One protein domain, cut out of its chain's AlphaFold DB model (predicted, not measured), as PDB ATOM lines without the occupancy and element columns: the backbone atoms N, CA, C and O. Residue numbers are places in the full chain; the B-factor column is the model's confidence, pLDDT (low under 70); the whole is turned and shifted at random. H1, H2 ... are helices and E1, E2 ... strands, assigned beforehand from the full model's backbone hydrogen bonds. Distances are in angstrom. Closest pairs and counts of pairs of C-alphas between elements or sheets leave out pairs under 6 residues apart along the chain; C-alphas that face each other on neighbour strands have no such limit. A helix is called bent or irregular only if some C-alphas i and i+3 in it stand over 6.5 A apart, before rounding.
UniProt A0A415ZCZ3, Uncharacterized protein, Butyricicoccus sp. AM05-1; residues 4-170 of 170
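What this domain is: This is residues 4 to 170 of the 170 residues of an uncharacterized protein of Butyricicoccus sp. AM05-1 (UniProt A0A415ZCZ3). Two antiparallel sheets lie face to face as a sandwich with their strands crossed, and each sheet has one helix packed on its other face. H1 crosses the six-stranded sheet on the outside of the sandwich, and the long helix H2 covers the five-stranded sheet on the opposite outside. The printed part has 167 residues, with two named helices and eleven named strands in the order H1, E1 to E11, H2; the sheets run E3 E2 E1 E6 E7 E8 and E5 E4 E9 E10 E11. The class is mixed, helices and strands. The whole is compact, with a radius of gyration of the C-alphas of 15.5 A, and rounded, spanning 44 by 44 by 38 A.

Where its parts are: Find C-alpha 4 at (17.658, 10.295, 19.954); from there H1, residues 4 to 18, runs 22.2 A to Ala 18. H1 is neither bent nor irregular, but only just: C-alphas 4 and 7 are 6.2 A apart. Next look for E1 at residues 28 to 34, E2 at 40 to 46 and the short E3 at 49 to 52. E4, residues 55 to 62, begins at C-alpha 55, (0.181, -15.036, 20.101), and is 23.1 A long; E5, residues 65 to 72, returns over 23.8 A. E6 is residues 82 to 87, E7 is 91 to 97 and E8 is 105 to 108. E9, residues 111 to 118, E10, residues 121 to 128, and E11, residues 131 to 138, measure 23.5, 23.4 and 21.8 A. H2, residues 141 to 168, runs 41.0 A and ends at C-alpha 168, (18.728, -7.057, -5.891).

How they stand to each other: Begin with H1, which is on the sheet E3 E2 E1 E6 E7 E8 at a height over the sheet of 9.0 A; the two make two layers, a helix on one face of a sheet. It runs across the strands, at 77 degrees to E1 on the local plane, and its closest C-alphas to E6 are those of Met 14 and Glu 86, 6.6 A. In this sheet E1 E2 E3 and E6 E7 E8 are meanders, each strand the antiparallel neighbour of the one before. Look at the hairpin E1 and E2 for N 31 and O 43 at 3.0 A, and where E1 meets its antiparallel neighbour E6 for N 83 and O 30 at 2.8 A. The sheet E5 E4 E9 E10 E11 forms a sandwich with the first, two sheets face to face: the facing parts are 10.0 A centre to centre and the strands stand at 73 degrees. The closest C-alphas of E7 and E11 are those of Met 91 and Ala 133, 5.1 A. In the second sheet E9 E10 E11 is a third meander; E4 and E9 are antiparallel, with N 59 and O 113 at 3.0 A. H2 is on this sheet, again two layers, at a height of 9.0 A, and it runs along the strands, but only just, at 29.6 degrees to E4 on the local plane. The C-alphas of Val 59 and Gln 155, 5.8 A, are the closest of E4 and H2. H1 and H2 are apart. In H2 every O i to N i+4 pair is within hydrogen-bond range; in H1 10 of 11 are.

The domain as a whole: The C-alphas farthest apart, those of Pro 21 and Arg 170, are 46.5 A from each other. The printed part has no cut and ends at residue 170, the chain's last. No link is long; those from H1 to E1, E5 to E6 and E7 to E8 are short, and the others are tight. The mean pLDDT of the printed part is 75.1, and 44 residues are under 70, among them 4 to 11, 74 to 92 and 97 to 105.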
ATOM      1  N   TYR A   4      17.895  11.558  19.241       43.53
ATOM      2  CA  TYR A   4      17.658  10.295  19.954       43.53
ATOM      3  C   TYR A   4      16.547  10.373  21.012       43.53
ATOM      4  O   TYR A   4      15.945   9.352  21.316       43.53
ATOM      5  N   ASP A   5      16.253  11.564  21.545       58.34
ATOM      6  CA  ASP A   5      15.218  11.735  22.578       58.34
ATOM      7  C   ASP A   5      13.808  11.730  21.973       58.34
ATOM      8  O   ASP A   5      12.906  11.076  22.485       58.34
ATOM      9  N   LEU A   6      13.647  12.379  20.814       57.22
ATOM     10  CA  LEU A   6      12.340  12.634  20.208       57.22
ATOM     11  C   LEU A   6      11.587  11.344  19.842       57.22
ATOM     12  O   LEU A   6      10.379  11.262  20.006       57.22
ATOM     13  N   MET A   7      12.289  10.319  19.352       58.12
ATOM     14  CA  MET A   7      11.643   9.094  18.858       58.12
ATOM     15  C   MET A   7      11.193   8.167  19.991       58.12
ATOM     16  O   MET A   7      10.103   7.602  19.937       58.12
ATOM     17  N   THR A   8      11.996   8.053  21.047       61.91
ATOM     18  CA  THR A   8      11.621   7.333  22.272       61.91
ATOM     19  C   THR A   8      10.508   8.067  23.019       61.91
ATOM     20  O   THR A   8       9.592   7.442  23.554       61.91
ATOM     21  N   GLU A   9      10.557   9.400  23.026       67.12
ATOM     22  CA  GLU A   9       9.492  10.250  23.546       67.12
ATOM     23  C   GLU A   9       8.189  10.056  22.755       67.12
ATOM     24  O   GLU A   9       7.145   9.855  23.368       67.12
ATOM     25  N   ASN A  10       8.244   9.976  21.422       63.59
ATOM     26  CA  ASN A  10       7.079   9.695  20.577       63.59
ATOM     27  C   ASN A  10       6.465   8.315  20.855       63.59
ATOM     28  O   ASN A  10       5.255   8.218  21.049       63.59
ATOM     29  N   ALA A  11       7.277   7.257  20.961       64.94
ATOM     30  CA  ALA A  11       6.793   5.923  21.335       64.94
ATOM     31  C   ALA A  11       6.113   5.920  22.715       64.94
ATOM     32  O   ALA A  11       5.031   5.355  22.893       64.94
ATOM     33  N   ARG A  12       6.711   6.610  23.696       71.62
ATOM     34  CA  ARG A  12       6.121   6.781  25.030       71.62
ATOM     35  C   ARG A  12       4.816   7.575  24.974       71.62
ATOM     36  O   ARG A  12       3.861   7.196  25.646       71.62
ATOM     37  N   ASN A  13       4.763   8.640  24.181       73.62
ATOM     38  CA  ASN A  13       3.572   9.467  24.007       73.62
ATOM     39  C   ASN A  13       2.436   8.675  23.357       73.62
ATOM     40  O   ASN A  13       1.298   8.789  23.803       73.62
ATOM     41  N   MET A  14       2.735   7.824  22.373       72.25
ATOM     42  CA  MET A  14       1.748   6.937  21.749       72.25
ATOM     43  C   MET A  14       1.201   5.905  22.724       72.25
ATOM     44  O   MET A  14      -0.011   5.724  22.806       72.25
ATOM     45  N   LEU A  15       2.065   5.290  23.535       76.00
ATOM     46  CA  LEU A  15       1.618   4.389  24.595       76.00
ATOM     47  C   LEU A  15       0.721   5.118  25.608       76.00
ATOM     48  O   LEU A  15      -0.350   4.623  25.956       76.00
ATOM     49  N   GLN A  16       1.123   6.312  26.053       78.38
ATOM     50  CA  GLN A  16       0.316   7.138  26.953       78.38
ATOM     51  C   GLN A  16      -1.011   7.564  26.323       78.38
ATOM     52  O   GLN A  16      -2.007   7.678  27.032       78.38
ATOM     53  N   PHE A  17      -1.035   7.817  25.015       76.81
ATOM     54  CA  PHE A  17      -2.242   8.177  24.285       76.81
ATOM     55  C   PHE A  17      -3.192   6.982  24.158       76.81
ATOM     56  O   PHE A  17      -4.353   7.110  24.530       76.81
ATOM     57  N   ALA A  18      -2.698   5.806  23.760       77.12
ATOM     58  CA  ALA A  18      -3.473   4.560  23.680       77.12
ATOM     59  C   ALA A  18      -4.092   4.150  25.031       77.12
ATOM     60  O   ALA A  18      -5.119   3.475  25.083       77.12
ATOM     61  N   GLN A  19      -3.471   4.575  26.134       78.75
ATOM     62  CA  GLN A  19      -3.949   4.378  27.504       78.75
ATOM     63  C   GLN A  19      -5.068   5.340  27.922       78.75
ATOM     64  O   GLN A  19      -5.651   5.160  28.994       78.75
ATOM     65  N   ARG A  20      -5.394   6.354  27.115       80.81
ATOM     66  CA  ARG A  20      -6.490   7.268  27.438       80.81
ATOM     67  C   ARG A  20      -7.838   6.667  27.030       80.81
ATOM     68  O   ARG A  20      -7.952   6.166  25.909       80.81
ATOM     69  N   PRO A  21      -8.876   6.768  27.880       75.81
ATOM     70  CA  PRO A  21     -10.220   6.282  27.554       75.81
ATOM     71  C   PRO A  21     -10.869   6.952  26.331       75.81
ATOM     72  O   PRO A  21     -11.810   6.404  25.770       75.81
ATOM     73  N   ASP A  22     -10.400   8.136  25.928       75.38
ATOM     74  CA  ASP A  22     -10.929   8.942  24.820       75.38
ATOM     75  C   ASP A  22     -10.135   8.804  23.507       75.38
ATOM     76  O   ASP A  22     -10.482   9.443  22.517       75.38
ATOM     77  N   SER A  23      -9.106   7.947  23.467       67.56
ATOM     78  CA  SER A  23      -8.239   7.741  22.290       67.56
ATOM     79  C   SER A  23      -8.942   7.142  21.059       67.56
ATOM     80  O   SER A  23      -8.359   7.102  19.975       67.56
ATOM     81  N   GLY A  24     -10.209   6.733  21.197       64.62
ATOM     82  CA  GLY A  24     -11.012   6.121  20.139       64.62
ATOM     83  C   GLY A  24     -10.498   4.740  19.709       64.62
ATOM     84  O   GLY A  24      -9.528   4.217  20.247       64.62
ATOM     85  N   GLU A  25     -11.155   4.137  18.716       60.44
ATOM     86  CA  GLU A  25     -10.787   2.810  18.175       60.44
ATOM     87  C   GLU A  25      -9.582   2.853  17.220       60.44
ATOM     88  O   GLU A  25      -9.106   1.824  16.749       60.44
ATOM     89  N   ASN A  26      -9.083   4.052  16.916       62.44
ATOM     90  CA  ASN A  26      -8.082   4.261  15.875       62.44
ATOM     91  C   ASN A  26      -6.645   4.091  16.379       62.44
ATOM     92  O   ASN A  26      -5.721   4.098  15.570       62.44
ATOM     93  N   VAL A  27      -6.418   3.987  17.690       71.56
ATOM     94  CA  VAL A  27      -5.074   3.802  18.248       71.56
ATOM     95  C   VAL A  27      -4.939   2.423  18.857       71.56
ATOM     96  O   VAL A  27      -5.741   2.003  19.691       71.56
ATOM     97  N   ALA A  28      -3.874   1.742  18.457       77.69
ATOM     98  CA  ALA A  28      -3.484   0.448  18.972       77.69
ATOM     99  C   ALA A  28      -1.964   0.408  19.156       77.69
ATOM    100  O   ALA A  28      -1.214   0.979  18.376       77.69
ATOM    101  N   VAL A  29      -1.472  -0.248  20.195       79.88
ATOM    102  CA  VAL A  29      -0.030  -0.394  20.429       79.88
ATOM    103  C   VAL A  29       0.220  -1.804  20.941       79.88
ATOM    104  O   VAL A  29      -0.343  -2.178  21.964       79.88
ATOM    105  N   ILE A  30       1.051  -2.586  20.251       83.50
ATOM    106  CA  ILE A  30       1.479  -3.914  20.708       83.50
ATOM    107  C   ILE A  30       2.887  -3.791  21.271       83.50
ATOM    108  O   ILE A  30       3.819  -3.432  20.558       83.50
ATOM    109  N   VAL A  31       3.062  -4.119  22.545       79.75
ATOM    110  CA  VAL A  31       4.366  -4.050  23.215       79.75
ATOM    111  C   VAL A  31       4.670  -5.369  23.908       79.75
ATOM    112  O   VAL A  31       3.829  -5.899  24.637       79.75
ATOM    113  N   GLY A  32       5.891  -5.871  23.710       76.50
ATOM    114  CA  GLY A  32       6.484  -6.885  24.577       76.50
ATOM    115  C   GLY A  32       6.868  -6.277  25.930       76.50
ATOM    116  O   GLY A  32       7.545  -5.255  25.994       76.50
ATOM    117  N   THR A  33       6.413  -6.882  27.020       73.12
ATOM    118  CA  THR A  33       6.710  -6.490  28.406       73.12
ATOM    119  C   THR A  33       6.913  -7.738  29.267       73.12
ATOM    120  O   THR A  33       6.852  -8.858  28.773       73.12
ATOM    121  N   TYR A  34       7.134  -7.564  30.567       75.62
ATOM    122  CA  TYR A  34       7.187  -8.650  31.541       75.62
ATOM    123  C   TYR A  34       6.036  -8.550  32.549       75.62
ATOM    124  O   TYR A  34       5.615  -7.454  32.931       75.62
ATOM    125  N   ASP A  35       5.514  -9.696  32.988       77.38
ATOM    126  CA  ASP A  35       4.531  -9.769  34.068       77.38
ATOM    127  C   ASP A  35       5.179  -9.592  35.460       77.38
ATOM    128  O   ASP A  35       6.396  -9.483  35.607       77.38
ATOM    129  N   LYS A  36       4.372  -9.599  36.533       76.38
ATOM    130  CA  LYS A  36       4.868  -9.439  37.920       76.38
ATOM    131  C   LYS A  36       5.848 -10.532  38.375       76.38
ATOM    132  O   LYS A  36       6.483 -10.367  39.412       76.38
ATOM    133  N   LYS A  37       5.920 -11.658  37.663       81.94
ATOM    134  CA  LYS A  37       6.842 -12.769  37.924       81.94
ATOM    135  C   LYS A  37       8.067 -12.721  37.002       81.94
ATOM    136  O   LYS A  37       8.878 -13.637  37.064       81.94
ATOM    137  N   GLY A  38       8.198 -11.683  36.174       73.19
ATOM    138  CA  GLY A  38       9.291 -11.528  35.218       73.19
ATOM    139  C   GLY A  38       9.140 -12.377  33.956       73.19
ATOM    140  O   GLY A  38      10.130 -12.590  33.270       73.19
ATOM    141  N   ARG A  39       7.941 -12.889  33.643       78.81
ATOM    142  CA  ARG A  39       7.697 -13.672  32.418       78.81
ATOM    143  C   ARG A  39       7.348 -12.748  31.263       78.81
ATOM    144  O   ARG A  39       6.540 -11.841  31.459       78.81
ATOM    145  N   ALA A  40       7.919 -12.990  30.087       75.75
ATOM    146  CA  ALA A  40       7.632 -12.204  28.892       75.75
ATOM    147  C   ALA A  40       6.153 -12.330  28.483       75.75
ATOM    148  O   ALA A  40       5.587 -13.425  28.450       75.75
ATOM    149  N   VAL A  41       5.517 -11.199  28.188       79.12
ATOM    150  CA  VAL A  41       4.132 -11.099  27.720       79.12
ATOM    151  C   VAL A  41       3.997 -10.024  26.648       79.12
ATOM    152  O   VAL A  41       4.539  -8.932  26.798       79.12
ATOM    153  N   ALA A  42       3.236 -10.291  25.591       85.56
ATOM    154  CA  ALA A  42       2.817  -9.255  24.652       85.56
ATOM    155  C   ALA A  42       1.477  -8.648  25.102       85.56
ATOM    156  O   ALA A  42       0.583  -9.355  25.575       85.56
ATOM    157  N   VAL A  43       1.334  -7.328  24.987       86.75
ATOM    158  CA  VAL A  43       0.122  -6.600  25.391       86.75
ATOM    159  C   VAL A  43      -0.298  -5.634  24.294       86.75
ATOM    160  O   VAL A  43       0.507  -4.817  23.848       86.75
ATOM    161  N   LEU A  44      -1.571  -5.705  23.907       87.44
ATOM    162  CA  LEU A  44      -2.244  -4.724  23.064       87.44
ATOM    163  C   LEU A  44      -2.874  -3.631  23.935       87.44
ATOM    164  O   LEU A  44      -3.700  -3.915  24.801       87.44
ATOM    165  N   TRP A  45      -2.519  -2.380  23.669       84.06
ATOM    166  CA  TRP A  45      -3.111  -1.189  24.268       84.06
ATOM    167  C   TRP A  45      -3.989  -0.476  23.249       84.06
ATOM    168  O   TRP A  45      -3.501  -0.106  22.184       84.06
ATOM    169  N   THR A  46      -5.268  -0.276  23.557       81.94
ATOM    170  CA  THR A  46      -6.218   0.431  22.683       81.94
ATOM    171  C   THR A  46      -7.406   0.945  23.496       81.94
ATOM    172  O   THR A  46      -7.859   0.249  24.405       81.94
ATOM    173  N   GLY A  47      -7.894   2.163  23.228       77.06
ATOM    174  CA  GLY A  47      -9.075   2.724  23.901       77.06
ATOM    175  C   GLY A  47      -8.995   2.736  25.437       77.06
ATOM    176  O   GLY A  47      -9.988   2.473  26.114       77.06
ATOM    177  N   GLY A  48      -7.804   2.939  26.009       77.06
ATOM    178  CA  GLY A  48      -7.569   2.869  27.456       77.06
ATOM    179  C   GLY A  48      -7.593   1.460  28.059       77.06
ATOM    180  O   GLY A  48      -7.485   1.309  29.276       77.06
ATOM    181  N   CYS A  49      -7.709   0.424  27.229       81.88
ATOM    182  CA  CYS A  49      -7.684  -0.976  27.628       81.88
ATOM    183  C   CYS A  49      -6.303  -1.595  27.380       81.88
ATOM    184  O   CYS A  49      -5.610  -1.237  26.429       81.88
ATOM    185  N   ALA A  50      -5.929  -2.556  28.229       86.50
ATOM    186  CA  ALA A  50      -4.731  -3.378  28.082       86.50
ATOM    187  C   ALA A  50      -5.152  -4.846  27.968       86.50
ATOM    188  O   ALA A  50      -5.746  -5.398  28.897       86.50
ATOM    189  N   ILE A  51      -4.857  -5.470  26.834       88.12
ATOM    190  CA  ILE A  51      -5.264  -6.833  26.500       88.12
ATOM    191  C   ILE A  51      -4.001  -7.678  26.379       88.12
ATOM    192  O   ILE A  51      -3.162  -7.429  25.516       88.12
ATOM    193  N   SER A  52      -3.841  -8.672  27.253       89.31
ATOM    194  CA  SER A  52      -2.757  -9.649  27.117       89.31
ATOM    195  C   SER A  52      -2.985 -10.508  25.879       89.31
ATOM    196  O   SER A  52      -4.074 -11.050  25.702       89.31
ATOM    197  N   LEU A  53      -1.951 -10.630  25.057       89.19
ATOM    198  CA  LEU A  53      -1.966 -11.425  23.840       89.19
ATOM    199  C   LEU A  53      -1.421 -12.822  24.146       89.19
ATOM    200  O   LEU A  53      -0.530 -12.988  24.983       89.19
ATOM    201  N   ASP A  54      -1.983 -13.824  23.485       89.06
ATOM    202  CA  ASP A  54      -1.524 -15.210  23.546       89.06
ATOM    203  C   ASP A  54      -0.503 -15.507  22.440       89.06
ATOM    204  O   ASP A  54       0.411 -16.302  22.650       89.06
ATOM    205  N   GLU A  55      -0.624 -14.820  21.303       87.75
ATOM    206  CA  GLU A  55       0.181 -15.036  20.101       87.75
ATOM    207  C   GLU A  55       0.288 -13.730  19.299       87.75
ATOM    208  O   GLU A  55      -0.666 -12.945  19.260       87.75
ATOM    209  N   VAL A  56       1.445 -13.482  18.682       86.56
ATOM    210  CA  VAL A  56       1.662 -12.383  17.730       86.56
ATOM    211  C   VAL A  56       2.575 -12.864  16.613       86.56
ATOM    212  O   VAL A  56       3.732 -13.189  16.870       86.56
ATOM    213  N   HIS A  57       2.103 -12.814  15.374       86.81
ATOM    214  CA  HIS A  57       2.917 -13.093  14.196       86.81
ATOM    215  C   HIS A  57       2.892 -11.927  13.238       86.81
ATOM    216  O   HIS A  57       1.865 -11.274  13.067       86.81
ATOM    217  N   GLY A  58       4.008 -11.657  12.579       87.62
ATOM    218  CA  GLY A  58       3.993 -10.656  11.538       87.62
ATOM    219  C   GLY A  58       5.293 -10.469  10.805       87.62
ATOM    220  O   GLY A  58       6.356 -10.904  11.235       87.62
ATOM    221  N   VAL A  59       5.170  -9.753   9.699       88.12
ATOM    222  CA  VAL A  59       6.283  -9.328   8.860       88.12
ATOM    223  C   VAL A  59       6.218  -7.821   8.732       88.12
ATOM    224  O   VAL A  59       5.134  -7.225   8.679       88.12
ATOM    225  N   TRP A  60       7.387  -7.203   8.690       86.81
ATOM    226  CA  TRP A  60       7.515  -5.775   8.506       86.81
ATOM    227  C   TRP A  60       8.658  -5.414   7.574       86.81
ATOM    228  O   TRP A  60       9.660  -6.119   7.493       86.81
ATOM    229  N   ALA A  61       8.520  -4.265   6.925       86.25
ATOM    230  CA  ALA A  61       9.556  -3.625   6.140       86.25
ATOM    231  C   ALA A  61       9.616  -2.127   6.419       86.25
ATOM    232  O   ALA A  61       8.638  -1.488   6.801       86.25
ATOM    233  N   THR A  62      10.795  -1.577   6.198       81.12
ATOM    234  CA  THR A  62      11.120  -0.156   6.203       81.12
ATOM    235  C   THR A  62      11.987   0.128   4.987       81.12
ATOM    236  O   THR A  62      12.529  -0.793   4.377       81.12
ATOM    237  N   ASP A  63      12.257   1.403   4.722       77.62
ATOM    238  CA  ASP A  63      13.190   1.807   3.664       77.62
ATOM    239  C   ASP A  63      14.622   1.263   3.843       77.62
ATOM    240  O   ASP A  63      15.434   1.356   2.930       77.62
ATOM    241  N   THR A  64      14.976   0.752   5.027       75.56
ATOM    242  CA  THR A  64      16.352   0.335   5.355       75.56
ATOM    243  C   THR A  64      16.488  -1.124   5.779       75.56
ATOM    244  O   THR A  64      17.591  -1.561   6.098       75.56
ATOM    245  N   GLY A  65      15.391  -1.873   5.829       82.06
ATOM    246  CA  GLY A  65      15.413  -3.273   6.238       82.06
ATOM    247  C   GLY A  65      14.026  -3.831   6.495       82.06
ATOM    248  O   GLY A  65      13.051  -3.084   6.560       82.06
ATOM    249  N   TYR A  66      13.967  -5.140   6.689       86.69
ATOM    250  CA  TYR A  66      12.757  -5.902   6.971       86.69
ATOM    251  C   TYR A  66      13.012  -6.906   8.098       86.69
ATOM    252  O   TYR A  66      14.160  -7.134   8.492       86.69
ATOM    253  N   GLY A  67      11.948  -7.514   8.611       82.56
ATOM    254  CA  GLY A  67      12.058  -8.560   9.613       82.56
ATOM    255  C   GLY A  67      10.730  -9.210   9.961       82.56
ATOM    256  O   GLY A  67       9.679  -8.891   9.402       82.56
ATOM    257  N   GLU A  68      10.814 -10.126  10.917       84.56
ATOM    258  CA  GLU A  68       9.699 -10.938  11.387       84.56
ATOM    259  C   GLU A  68       9.465 -10.733  12.887       84.56
ATOM    260  O   GLU A  68      10.317 -10.226  13.623       84.56
ATOM    261  N   ILE A  69       8.266 -11.100  13.315       80.31
ATOM    262  CA  ILE A  69       7.707 -10.931  14.650       80.31
ATOM    263  C   ILE A  69       7.053 -12.267  14.992       80.31
ATOM    264  O   ILE A  69       6.160 -12.705  14.271       80.31
ATOM    265  N   HIS A  70       7.502 -12.914  16.068       81.69
ATOM    266  CA  HIS A  70       7.008 -14.223  16.502       81.69
ATOM    267  C   HIS A  70       6.907 -14.287  18.019       81.69
ATOM    268  O   HIS A  70       7.908 -14.490  18.697       81.69
ATOM    269  N   TYR A  71       5.700 -14.112  18.550       82.19
ATOM    270  CA  TYR A  71       5.375 -14.257  19.964       82.19
ATOM    271  C   TYR A  71       4.418 -15.418  20.134       82.19
ATOM    272  O   TYR A  71       3.357 -15.429  19.517       82.19
ATOM    273  N   GLU A  72       4.729 -16.309  21.062       82.69
ATOM    274  CA  GLU A  72       3.778 -17.284  21.568       82.69
ATOM    275  C   GLU A  72       3.967 -17.385  23.078       82.69
ATOM    276  O   GLU A  72       5.086 -17.518  23.570       82.69
ATOM    277  N   LYS A  73       2.879 -17.327  23.844       77.81
ATOM    278  CA  LYS A  73       2.911 -17.292  25.318       77.81
ATOM    279  C   LYS A  73       3.574 -18.513  25.974       77.81
ATOM    280  O   LYS A  73       3.878 -18.469  27.166       77.81
ATOM    281  N   ALA A  74       3.767 -19.598  25.224       67.88
ATOM    282  CA  ALA A  74       4.478 -20.802  25.651       67.88
ATOM    283  C   ALA A  74       5.981 -20.804  25.294       67.88
ATOM    284  O   ALA A  74       6.693 -21.702  25.740       67.88
ATOM    285  N   SER A  75       6.463 -19.829  24.515       62.34
ATOM    286  CA  SER A  75       7.865 -19.692  24.106       62.34
ATOM    287  C   SER A  75       8.691 -18.946  25.165       62.34
ATOM    288  O   SER A  75       8.247 -17.937  25.714       62.34
ATOM    289  N   GLU A  76       9.898 -19.448  25.457       51.53
ATOM    290  CA  GLU A  76      10.893 -18.796  26.331       51.53
ATOM    291  C   GLU A  76      11.824 -17.829  25.571       51.53
ATOM    292  O   GLU A  76      12.760 -17.299  26.167       51.53
ATOM    293  N   GLU A  77      11.613 -17.592  24.271       52.50
ATOM    294  CA  GLU A  77      12.490 -16.699  23.503       52.50
ATOM    295  C   GLU A  77      12.352 -15.223  23.922       52.50
ATOM    296  O   GLU A  77      11.258 -14.706  24.172       52.50
ATOM    297  N   ASP A  78      13.503 -14.545  24.012       45.22
ATOM    298  CA  ASP A  78      13.634 -13.160  24.468       45.22
ATOM    299  C   ASP A  78      12.959 -12.165  23.509       45.22
ATOM    300  O   ASP A  78      13.226 -12.143  22.307       45.22
ATOM    301  N   PHE A  79      12.144 -11.270  24.070       51.75
ATOM    302  CA  PHE A  79      11.406 -10.244  23.337       51.75
ATOM    303  C   PHE A  79      11.926  -8.835  23.608       51.75
ATOM    304  O   PHE A  79      11.803  -8.329  24.720       51.75
ATOM    305  N   GLU A  80      12.382  -8.145  22.565       50.66
ATOM    306  CA  GLU A  80      12.490  -6.682  22.553       50.66
ATOM    307  C   GLU A  80      12.011  -6.148  21.197       50.66
ATOM    308  O   GLU A  80      12.803  -5.771  20.342       50.66
ATOM    309  N   TYR A  81      10.700  -6.103  20.974       55.34
ATOM    310  CA  TYR A  81      10.136  -5.262  19.920       55.34
ATOM    311  C   TYR A  81       8.812  -4.643  20.373       55.34
ATOM    312  O   TYR A  81       8.016  -5.260  21.087       55.34
ATOM    313  N   GLY A  82       8.592  -3.390  19.981       55.69
ATOM    314  CA  GLY A  82       7.341  -2.665  20.203       55.69
ATOM    315  C   GLY A  82       6.780  -2.203  18.866       55.69
ATOM    316  O   GLY A  82       7.495  -1.579  18.095       55.69
ATOM    317  N   ILE A  83       5.522  -2.504  18.567       62.38
ATOM    318  CA  ILE A  83       4.810  -1.981  17.398       62.38
ATOM    319  C   ILE A  83       3.858  -0.894  17.890       62.38
ATOM    320  O   ILE A  83       2.990  -1.133  18.731       62.38
ATOM    321  N   PHE A  84       4.000   0.304  17.349       60.44
ATOM    322  CA  PHE A  84       3.212   1.474  17.703       60.44
ATOM    323  C   PHE A  84       2.348   1.864  16.510       60.44
ATOM    324  O   PHE A  84       2.861   2.044  15.407       60.44
ATOM    325  N   VAL A  85       1.042   2.015  16.714       58.31
ATOM    326  CA  VAL A  85       0.148   2.585  15.701       58.31
ATOM    327  C   VAL A  85      -0.165   4.014  16.112       58.31
ATOM    328  O   VAL A  85      -0.772   4.238  17.157       58.31
ATOM    329  N   GLU A  86       0.254   4.981  15.300       50.88
ATOM    330  CA  GLU A  86      -0.159   6.375  15.457       50.88
ATOM    331  C   GLU A  86      -1.242   6.663  14.419       50.88
ATOM    332  O   GLU A  86      -1.013   6.583  13.208       50.88
ATOM    333  N   SER A  87      -2.443   6.995  14.890       44.69
ATOM    334  CA  SER A  87      -3.510   7.489  14.027       44.69
ATOM    335  C   SER A  87      -3.682   8.995  14.187       44.69
ATOM    336  O   SER A  87      -4.332   9.493  15.103       44.69
ATOM    337  N   GLY A  88      -3.075   9.727  13.253       50.88
ATOM    338  CA  GLY A  88      -3.585  11.020  12.799       50.88
ATOM    339  C   GLY A  88      -4.457  10.850  11.546       50.88
ATOM    340  O   GLY A  88      -4.926   9.749  11.254       50.88
ATOM    341  N   ASP A  89      -4.619  11.923  10.762       45.19
ATOM    342  CA  ASP A  89      -5.389  11.940   9.497       45.19
ATOM    343  C   ASP A  89      -4.858  10.963   8.425       45.19
ATOM    344  O   ASP A  89      -5.569  10.585   7.491       45.19
ATOM    345  N   THR A  90      -3.621  10.499   8.586       53.59
ATOM    346  CA  THR A  90      -3.040   9.351   7.893       53.59
ATOM    347  C   THR A  90      -2.531   8.381   8.951       53.59
ATOM    348  O   THR A  90      -1.593   8.677   9.690       53.59
ATOM    349  N   MET A  91      -3.193   7.233   9.078       63.03
ATOM    350  CA  MET A  91      -2.755   6.186   9.993       63.03
ATOM    351  C   MET A  91      -1.403   5.636   9.519       63.03
ATOM    352  O   MET A  91      -1.295   5.187   8.375       63.03
ATOM    353  N   HIS A  92      -0.387   5.678  10.382       68.38
ATOM    354  CA  HIS A  92       0.946   5.139  10.111       68.38
ATOM    355  C   HIS A  92       1.315   4.102  11.174       68.38
ATOM    356  O   HIS A  92       0.964   4.228  12.350       68.38
ATOM    357  N   PHE A  93       2.048   3.074  10.754       73.88
ATOM    358  CA  PHE A  93       2.616   2.089  11.662       73.88
ATOM    359  C   PHE A  93       4.090   2.377  11.902       73.88
ATOM    360  O   PHE A  93       4.859   2.606  10.970       73.88
ATOM    361  N   TYR A  94       4.484   2.304  13.164       75.12
ATOM    362  CA  TYR A  94       5.851   2.453  13.617       75.12
ATOM    363  C   TYR A  94       6.292   1.187  14.340       75.12
ATOM    364  O   TYR A  94       5.518   0.539  15.041       75.12
ATOM    365  N   ILE A  95       7.558   0.838  14.191       74.94
ATOM    366  CA  ILE A  95       8.161  -0.337  14.807       74.94
ATOM    367  C   ILE A  95       9.389   0.129  15.562       74.94
ATOM    368  O   ILE A  95      10.243   0.820  15.016       74.94
ATOM    369  N   GLN A  96       9.481  -0.243  16.825       73.94
ATOM    370  CA  GLN A  96      10.689  -0.145  17.613       73.94
ATOM    371  C   GLN A  96      11.477  -1.430  17.436       73.94
ATOM    372  O   GLN A  96      11.098  -2.489  17.937       73.94
ATOM    373  N   LEU A  97      12.584  -1.300  16.717       65.62
ATOM    374  CA  LEU A  97      13.562  -2.360  16.558       65.62
ATOM    375  C   LEU A  97      14.410  -2.466  17.827       65.62
ATOM    376  O   LEU A  97      14.776  -1.418  18.378       65.62
ATOM    377  N   PRO A  98      14.769  -3.681  18.270       55.25
ATOM    378  CA  PRO A  98      15.713  -3.863  19.360       55.25
ATOM    379  C   PRO A  98      17.057  -3.227  18.998       55.25
ATOM    380  O   PRO A  98      17.676  -3.562  17.990       55.25
ATOM    381  N   ASP A  99      17.537  -2.317  19.842       59.06
ATOM    382  CA  ASP A  99      18.918  -1.835  19.814       59.06
ATOM    383  C   ASP A  99      19.482  -2.000  21.224       59.06
ATOM    384  O   ASP A  99      19.289  -1.144  22.096       59.06
ATOM    385  N   ARG A 100      20.179  -3.128  21.426       46.53
ATOM    386  CA  ARG A 100      20.780  -3.542  22.704       46.53
ATOM    387  C   ARG A 100      21.782  -2.527  23.266       46.53
ATOM    388  O   ARG A 100      22.152  -2.636  24.430       46.53
ATOM    389  N   GLN A 101      22.242  -1.552  22.477       47.72
ATOM    390  CA  GLN A 101      23.152  -0.507  22.952       47.72
ATOM    391  C   GLN A 101      22.467   0.843  23.201       47.72
ATOM    392  O   GLN A 101      23.086   1.709  23.823       47.72
ATOM    393  N   ARG A 102      21.237   1.071  22.708       46.00
ATOM    394  CA  ARG A 102      20.647   2.428  22.662       46.00
ATOM    395  C   ARG A 102      19.145   2.542  22.955       46.00
ATOM    396  O   ARG A 102      18.590   3.616  22.746       46.00
ATOM    397  N   GLY A 103      18.495   1.499  23.471       51.34
ATOM    398  CA  GLY A 103      17.084   1.575  23.894       51.34
ATOM    399  C   GLY A 103      16.064   1.448  22.754       51.34
ATOM    400  O   GLY A 103      14.905   1.826  22.911       51.34
ATOM    401  N   GLY A 104      16.488   0.886  21.620       60.41
ATOM    402  CA  GLY A 104      15.663   0.661  20.434       60.41
ATOM    403  C   GLY A 104      15.551   1.866  19.496       60.41
ATOM    404  O   GLY A 104      15.716   3.019  19.894       60.41
ATOM    405  N   ARG A 105      15.283   1.598  18.215       66.31
ATOM    406  CA  ARG A 105      15.032   2.628  17.193       66.31
ATOM    407  C   ARG A 105      13.602   2.503  16.698       66.31
ATOM    408  O   ARG A 105      13.241   1.453  16.182       66.31
ATOM    409  N   VAL A 106      12.832   3.585  16.788       70.12
ATOM    410  CA  VAL A 106      11.506   3.672  16.162       70.12
ATOM    411  C   VAL A 106      11.671   4.034  14.689       70.12
ATOM    412  O   VAL A 106      12.349   5.008  14.347       70.12
ATOM    413  N   VAL A 107      11.078   3.234  13.815       72.31
ATOM    414  CA  VAL A 107      11.081   3.399  12.360       72.31
ATOM    415  C   VAL A 107       9.660   3.263  11.833       72.31
ATOM    416  O   VAL A 107       8.879   2.478  12.358       72.31
ATOM    417  N   MET A 108       9.313   4.044  10.814       77.75
ATOM    418  CA  MET A 108       8.031   3.897  10.126       77.75
ATOM    419  C   MET A 108       8.076   2.643   9.253       77.75
ATOM    420  O   MET A 108       9.035   2.458   8.501       77.75
ATOM    421  N   ALA A 109       7.053   1.799   9.355       78.31
ATOM    422  CA  ALA A 109       6.903   0.639   8.492       78.31
ATOM    423  C   ALA A 109       6.366   1.083   7.126       78.31
ATOM    424  O   ALA A 109       5.321   1.732   7.056       78.31
ATOM    425  N   SER A 110       7.074   0.737   6.051       79.12
ATOM    426  CA  SER A 110       6.559   0.879   4.686       79.12
ATOM    427  C   SER A 110       5.514  -0.195   4.402       79.12
ATOM    428  O   SER A 110       4.470   0.101   3.835       79.12
ATOM    429  N   ASP A 111       5.766  -1.418   4.868       85.69
ATOM    430  CA  ASP A 111       4.868  -2.556   4.738       85.69
ATOM    431  C   ASP A 111       4.807  -3.294   6.071       85.69
ATOM    432  O   ASP A 111       5.818  -3.472   6.755       85.69
ATOM    433  N   LEU A 112       3.602  -3.685   6.467       85.69
ATOM    434  CA  LEU A 112       3.346  -4.355   7.730       85.69
ATOM    435  C   LEU A 112       2.158  -5.286   7.576       85.69
ATOM    436  O   LEU A 112       1.096  -4.864   7.120       85.69
ATOM    437  N   LEU A 113       2.300  -6.512   8.055       88.81
ATOM    438  CA  LEU A 113       1.166  -7.392   8.278       88.81
ATOM    439  C   LEU A 113       1.371  -8.162   9.577       88.81
ATOM    440  O   LEU A 113       2.209  -9.057   9.636       88.81
ATOM    441  N   ILE A 114       0.595  -7.821  10.605       87.38
ATOM    442  CA  ILE A 114       0.612  -8.494  11.905       87.38
ATOM    443  C   ILE A 114      -0.755  -9.091  12.201       87.38
ATOM    444  O   ILE A 114      -1.786  -8.434  12.039       87.38
ATOM    445  N   THR A 115      -0.733 -10.309  12.717       89.50
ATOM    446  CA  THR A 115      -1.827 -10.948  13.431       89.50
ATOM    447  C   THR A 115      -1.492 -11.048  14.907       89.50
ATOM    448  O   THR A 115      -0.364 -11.345  15.292       89.50
ATOM    449  N   ALA A 116      -2.477 -10.776  15.754       88.94
ATOM    450  CA  ALA A 116      -2.365 -10.972  17.189       88.94
ATOM    451  C   ALA A 116      -3.624 -11.651  17.720       88.94
ATOM    452  O   ALA A 116      -4.732 -11.346  17.278       88.94
ATOM    453  N   VAL A 117      -3.461 -12.547  18.685       90.06
ATOM    454  CA  VAL A 117      -4.549 -13.354  19.242       90.06
ATOM    455  C   VAL A 117      -4.682 -13.090  20.737       90.06
ATOM    456  O   VAL A 117      -3.682 -13.013  21.446       90.06
ATOM    457  N   ALA A 118      -5.916 -12.976  21.227       90.75
ATOM    458  CA  ALA A 118      -6.232 -12.968  22.657       90.75
ATOM    459  C   ALA A 118      -7.517 -13.768  22.916       90.75
ATOM    460  O   ALA A 118      -8.627 -13.296  22.655       90.75
ATOM    461  N   GLY A 119      -7.379 -14.998  23.413       87.94
ATOM    462  CA  GLY A 119      -8.485 -15.945  23.522       87.94
ATOM    463  C   GLY A 119      -9.171 -16.174  22.170       87.94
ATOM    464  O   GLY A 119      -8.545 -16.619  21.202       87.94
ATOM    465  N   ASP A 120     -10.461 -15.844  22.094       86.88
ATOM    466  CA  ASP A 120     -11.265 -15.975  20.870       86.88
ATOM    467  C   ASP A 120     -11.093 -14.800  19.893       86.88
ATOM    468  O   ASP A 120     -11.594 -14.861  18.770       86.88
ATOM    469  N   TYR A 121     -10.400 -13.734  20.301       88.44
ATOM    470  CA  TYR A 121     -10.183 -12.558  19.465       88.44
ATOM    471  C   TYR A 121      -8.954 -12.730  18.579       88.44
ATOM    472  O   TYR A 121      -7.896 -13.154  19.045       88.44
ATOM    473  N   ILE A 122      -9.098 -12.324  17.321       89.19
ATOM    474  CA  ILE A 122      -8.008 -12.089  16.379       89.19
ATOM    475  C   ILE A 122      -8.000 -10.619  15.978       89.19
ATOM    476  O   ILE A 122      -9.045 -10.035  15.678       89.19
ATOM    477  N   PHE A 123      -6.812 -10.031  15.975       87.75
ATOM    478  CA  PHE A 123      -6.531  -8.661  15.584       87.75
ATOM    479  C   PHE A 123      -5.607  -8.685  14.371       87.75
ATOM    480  O   PHE A 123      -4.622  -9.420  14.364       87.75
ATOM    481  N   ILE A 124      -5.917  -7.881  13.359       87.12
ATOM    482  CA  ILE A 124      -5.136  -7.766  12.131       87.12
ATOM    483  C   ILE A 124      -4.717  -6.312  11.963       87.12
ATOM    484  O   ILE A 124      -5.552  -5.401  11.958       87.12
ATOM    485  N   PHE A 125      -3.421  -6.117  11.774       85.31
ATOM    486  CA  PHE A 125      -2.792  -4.830  11.535       85.31
ATOM    487  C   PHE A 125      -2.108  -4.881  10.181       85.31
ATOM    488  O   PHE A 125      -1.264  -5.743   9.948       85.31
ATOM    489  N   HIS A 126      -2.478  -3.974   9.285       85.25
ATOM    490  CA  HIS A 126      -1.935  -3.967   7.934       85.25
ATOM    491  C   HIS A 126      -1.578  -2.558   7.476       85.25
ATOM    492  O   HIS A 126      -2.441  -1.678   7.453       85.25
ATOM    493  N   ALA A 127      -0.331  -2.374   7.055       81.69
ATOM    494  CA  ALA A 127       0.188  -1.182   6.394       81.69
ATOM    495  C   ALA A 127       0.786  -1.575   5.044       81.69
ATOM    496  O   ALA A 127       1.403  -2.631   4.935       81.69
ATOM    497  N   ALA A 128       0.653  -0.708   4.046       80.88
ATOM    498  CA  ALA A 128       1.389  -0.839   2.794       80.88
ATOM    499  C   ALA A 128       1.770   0.552   2.285       80.88
ATOM    500  O   ALA A 128       1.034   1.510   2.532       80.88
ATOM    501  N   ARG A 129       2.871   0.650   1.537       72.38
ATOM    502  CA  ARG A 129       3.553   1.921   1.221       72.38
ATOM    503  C   ARG A 129       2.660   2.991   0.580       72.38
ATOM    504  O   ARG A 129       2.818   4.174   0.863       72.38
ATOM    505  N   ASP A 130       1.679   2.561  -0.213       71.31
ATOM    506  CA  ASP A 130       0.742   3.426  -0.948       71.31
ATOM    507  C   ASP A 130      -0.706   3.338  -0.432       71.31
ATOM    508  O   ASP A 130      -1.657   3.731  -1.116       71.31
ATOM    509  N   LYS A 131      -0.920   2.754   0.753       68.75
ATOM    510  CA  LYS A 131      -2.256   2.530   1.320       68.75
ATOM    511  C   LYS A 131      -2.325   3.018   2.758       68.75
ATOM    512  O   LYS A 131      -1.352   3.005   3.499       68.75
ATOM    513  N   PHE A 132      -3.532   3.378   3.182       67.81
ATOM    514  CA  PHE A 132      -3.796   3.642   4.591       67.81
ATOM    515  C   PHE A 132      -3.556   2.390   5.433       67.81
ATOM    516  O   PHE A 132      -3.966   1.287   5.047       67.81
ATOM    517  N   ALA A 133      -2.964   2.591   6.605       74.25
ATOM    518  CA  ALA A 133      -2.950   1.602   7.664       74.25
ATOM    519  C   ALA A 133      -4.378   1.204   8.064       74.25
ATOM    520  O   ALA A 133      -5.293   2.032   8.097       74.25
ATOM    521  N   ARG A 134      -4.572  -0.083   8.351       76.69
ATOM    522  CA  ARG A 134      -5.854  -0.657   8.761       76.69
ATOM    523  C   ARG A 134      -5.687  -1.484  10.022       76.69
ATOM    524  O   ARG A 134      -4.748  -2.271  10.135       76.69
ATOM    525  N   PHE A 135      -6.657  -1.330  10.913       79.56
ATOM    526  CA  PHE A 135      -6.861  -2.160  12.086       79.56
ATOM    527  C   PHE A 135      -8.220  -2.850  11.960       79.56
ATOM    528  O   PHE A 135      -9.227  -2.202  11.668       79.56
ATOM    529  N   ALA A 136      -8.243  -4.167  12.130       80.56
ATOM    530  CA  ALA A 136      -9.460  -4.966  12.132       80.56
ATOM    531  C   ALA A 136      -9.407  -5.993  13.261       80.56
ATOM    532  O   ALA A 136      -8.332  -6.466  13.626       80.56
ATOM    533  N   TYR A 137     -10.569  -6.370  13.792       86.00
ATOM    534  CA  TYR A 137     -10.665  -7.437  14.779       86.00
ATOM    535  C   TYR A 137     -11.940  -8.259  14.606       86.00
ATOM    536  O   TYR A 137     -12.937  -7.798  14.048       86.00
ATOM    537  N   SER A 138     -11.904  -9.496  15.088       84.69
ATOM    538  CA  SER A 138     -13.042 -10.414  15.106       84.69
ATOM    539  C   SER A 138     -12.926 -11.354  16.297       84.69
ATOM    540  O   SER A 138     -11.827 -11.726  16.683       84.69
ATOM    541  N   ASN A 139     -14.060 -11.771  16.853       85.19
ATOM    542  CA  ASN A 139     -14.148 -12.823  17.869       85.19
ATOM    543  C   ASN A 139     -14.924 -14.055  17.380       85.19
ATOM    544  O   ASN A 139     -15.405 -14.855  18.182       85.19
ATOM    545  N   LYS A 140     -15.124 -14.186  16.061       84.75
ATOM    546  CA  LYS A 140     -15.828 -15.330  15.471       84.75
ATOM    547  C   LYS A 140     -14.845 -16.488  15.245       84.75
ATOM    548  O   LYS A 140     -13.964 -16.336  14.398       84.75
ATOM    549  N   PRO A 141     -15.035 -17.665  15.872       75.75
ATOM    550  CA  PRO A 141     -14.081 -18.775  15.777       75.75
ATOM    551  C   PRO A 141     -13.822 -19.275  14.350       75.75
ATOM    552  O   PRO A 141     -12.686 -19.569  13.998       75.75
ATOM    553  N   LEU A 142     -14.861 -19.328  13.507       76.19
ATOM    554  CA  LEU A 142     -14.720 -19.739  12.102       76.19
ATOM    555  C   LEU A 142     -13.859 -18.758  11.296       76.19
ATOM    556  O   LEU A 142     -13.036 -19.185  10.496       76.19
ATOM    557  N   LEU A 143     -14.006 -17.452  11.553       76.75
ATOM    558  CA  LEU A 143     -13.172 -16.440  10.903       76.75
ATOM    559  C   LEU A 143     -11.730 -16.502  11.398       76.75
ATOM    560  O   LEU A 143     -10.840 -16.228  10.613       76.75
ATOM    561  N   LYS A 144     -11.488 -16.867  12.661       76.75
ATOM    562  CA  LYS A 144     -10.129 -16.990  13.204       76.75
ATOM    563  C   LYS A 144      -9.302 -18.003  12.403       76.75
ATOM    564  O   LYS A 144      -8.267 -17.636  11.874       76.75
ATOM    565  N   ALA A 145      -9.820 -19.218  12.208       78.25
ATOM    566  CA  ALA A 145      -9.110 -20.265  11.466       78.25
ATOM    567  C   ALA A 145      -8.871 -19.919   9.982       78.25
ATOM    568  O   ALA A 145      -7.813 -20.224   9.437       78.25
ATOM    569  N   GLU A 146      -9.849 -19.290   9.321       81.81
ATOM    570  CA  GLU A 146      -9.701 -18.850   7.926       81.81
ATOM    571  C   GLU A 146      -8.712 -17.689   7.795       81.81
ATOM    572  O   GLU A 146      -7.885 -17.679   6.882       81.81
ATOM    573  N   VAL A 147      -8.792 -16.716   8.708       78.69
ATOM    574  CA  VAL A 147      -7.881 -15.573   8.737       78.69
ATOM    575  C   VAL A 147      -6.467 -16.052   8.993       78.69
ATOM    576  O   VAL A 147      -5.617 -15.690   8.195       78.69
ATOM    577  N   ASP A 148      -6.226 -16.886  10.011       74.81
ATOM    578  CA  ASP A 148      -4.887 -17.364  10.375       74.81
ATOM    579  C   ASP A 148      -4.147 -17.939   9.159       74.81
ATOM    580  O   ASP A 148      -3.034 -17.505   8.850       74.81
ATOM    581  N   LEU A 149      -4.802 -18.832   8.404       79.56
ATOM    582  CA  LEU A 149      -4.244 -19.418   7.183       79.56
ATOM    583  C   LEU A 149      -3.905 -18.345   6.135       79.56
ATOM    584  O   LEU A 149      -2.784 -18.301   5.629       79.56
ATOM    585  N   LEU A 150      -4.863 -17.465   5.824       82.00
ATOM    586  CA  LEU A 150      -4.694 -16.427   4.804       82.00
ATOM    587  C   LEU A 150      -3.615 -15.412   5.190       82.00
ATOM    588  O   LEU A 150      -2.842 -14.972   4.339       82.00
ATOM    589  N   THR A 151      -3.549 -15.029   6.463       81.44
ATOM    590  CA  THR A 151      -2.535 -14.099   6.958       81.44
ATOM    591  C   THR A 151      -1.158 -14.726   6.982       81.44
ATOM    592  O   THR A 151      -0.212 -14.038   6.616       81.44
ATOM    593  N   PHE A 152      -1.031 -16.012   7.315       82.31
ATOM    594  CA  PHE A 152       0.252 -16.709   7.264       82.31
ATOM    595  C   PHE A 152       0.785 -16.800   5.827       82.31
ATOM    596  O   PHE A 152       1.946 -16.484   5.566       82.31
ATOM    597  N   GLU A 153      -0.069 -17.161   4.866       87.50
ATOM    598  CA  GLU A 153       0.302 -17.181   3.446       87.50
ATOM    599  C   GLU A 153       0.695 -15.788   2.935       87.50
ATOM    600  O   GLU A 153       1.707 -15.643   2.246       87.50
ATOM    601  N   ALA A 154      -0.066 -14.754   3.306       86.12
ATOM    602  CA  ALA A 154       0.225 -13.374   2.929       86.12
ATOM    603  C   ALA A 154       1.521 -12.847   3.569       86.12
ATOM    604  O   ALA A 154       2.293 -12.164   2.898       86.12
ATOM    605  N   GLN A 155       1.783 -13.180   4.836       86.94
ATOM    606  CA  GLN A 155       3.028 -12.850   5.535       86.94
ATOM    607  C   GLN A 155       4.223 -13.509   4.849       86.94
ATOM    608  O   GLN A 155       5.197 -12.824   4.543       86.94
ATOM    609  N   ARG A 156       4.128 -14.805   4.525       87.44
ATOM    610  CA  ARG A 156       5.197 -15.525   3.825       87.44
ATOM    611  C   ARG A 156       5.478 -14.924   2.448       87.44
ATOM    612  O   ARG A 156       6.631 -14.657   2.129       87.44
ATOM    613  N   ALA A 157       4.436 -14.657   1.662       87.56
ATOM    614  CA  ALA A 157       4.581 -14.040   0.346       87.56
ATOM    615  C   ALA A 157       5.211 -12.638   0.432       87.56
ATOM    616  O   ALA A 157       6.085 -12.303  -0.364       87.56
ATOM    617  N   LEU A 158       4.803 -11.830   1.417       86.44
ATOM    618  CA  LEU A 158       5.405 -10.520   1.659       86.44
ATOM    619  C   LEU A 158       6.890 -10.657   2.014       86.44
ATOM    620  O   LEU A 158       7.712  -9.955   1.435       86.44
ATOM    621  N   LEU A 159       7.242 -11.572   2.918       87.12
ATOM    622  CA  LEU A 159       8.630 -11.808   3.306       87.12
ATOM    623  C   LEU A 159       9.495 -12.236   2.115       87.12
ATOM    624  O   LEU A 159      10.575 -11.683   1.931       87.12
ATOM    625  N   GLU A 160       9.014 -13.170   1.292       88.38
ATOM    626  CA  GLU A 160       9.701 -13.621   0.075       88.38
ATOM    627  C   GLU A 160       9.937 -12.453  -0.901       88.38
ATOM    628  O   GLU A 160      11.047 -12.268  -1.399       88.38
ATOM    629  N   CYS A 161       8.926 -11.606  -1.134       86.31
ATOM    630  CA  CYS A 161       9.075 -10.410  -1.967       86.31
ATOM    631  C   CYS A 161      10.100  -9.419  -1.396       86.31
ATOM    632  O   CYS A 161      10.891  -8.846  -2.144       86.31
ATOM    633  N   LEU A 162      10.089  -9.202  -0.080       85.06
ATOM    634  CA  LEU A 162      11.024  -8.295   0.584       85.06
ATOM    635  C   LEU A 162      12.463  -8.814   0.506       85.06
ATOM    636  O   LEU A 162      13.362  -8.038   0.197       85.06
ATOM    637  N   GLN A 163      12.670 -10.114   0.732       86.88
ATOM    638  CA  GLN A 163      13.977 -10.759   0.606       86.88
ATOM    639  C   GLN A 163      14.573 -10.536  -0.789       86.88
ATOM    640  O   GLN A 163      15.698 -10.055  -0.894       86.88
ATOM    641  N   LEU A 164      13.793 -10.786  -1.848       85.62
ATOM    642  CA  LEU A 164      14.230 -10.584  -3.235       85.62
ATOM    643  C   LEU A 164      14.610  -9.124  -3.526       85.62
ATOM    644  O   LEU A 164      15.691  -8.864  -4.050       85.62
ATOM    645  N   ASN A 165      13.766  -8.165  -3.137       81.50
ATOM    646  CA  ASN A 165      14.023  -6.742  -3.388       81.50
ATOM    647  C   ASN A 165      15.305  -6.251  -2.690       81.50
ATOM    648  O   ASN A 165      16.078  -5.494  -3.270       81.50
ATOM    649  N   PHE A 166      15.554  -6.693  -1.453       78.69
ATOM    650  CA  PHE A 166      16.763  -6.320  -0.712       78.69
ATOM    651  C   PHE A 166      18.031  -7.033  -1.208       78.69
ATOM    652  O   PHE A 166      19.130  -6.521  -0.990       78.69
ATOM    653  N   GLU A 167      17.913  -8.202  -1.843       77.50
ATOM    654  CA  GLU A 167      19.037  -8.886  -2.494       77.50
ATOM    655  C   GLU A 167      19.432  -8.219  -3.819       77.50
ATOM    656  O   GLU A 167      20.622  -8.098  -4.091       77.50
ATOM    657  N   GLU A 168      18.467  -7.744  -4.614       72.06
ATOM    658  CA  GLU A 168      18.728  -7.057  -5.891       72.06
ATOM    659  C   GLU A 168      19.342  -5.654  -5.724       72.06
ATOM    660  O   GLU A 168      20.045  -5.173  -6.616       72.06
ATOM    661  N   GLU A 169      19.102  -4.990  -4.591       60.56
ATOM    662  CA  GLU A 169      19.652  -3.662  -4.279       60.56
ATOM    663  C   GLU A 169      21.085  -3.692  -3.690       60.56
ATOM    664  O   GLU A 169      21.659  -2.625  -3.435       60.56
ATOM    665  N   ARG A 170      21.686  -4.875  -3.475       54.03
ATOM    666  CA  ARG A 170      23.057  -5.053  -2.938       54.03
ATOM    667  C   ARG A 170      24.076  -5.453  -4.001       54.03
ATOM    668  O   ARG A 170      25.231  -4.986  -3.861       54.03
TER     669      ARG A 170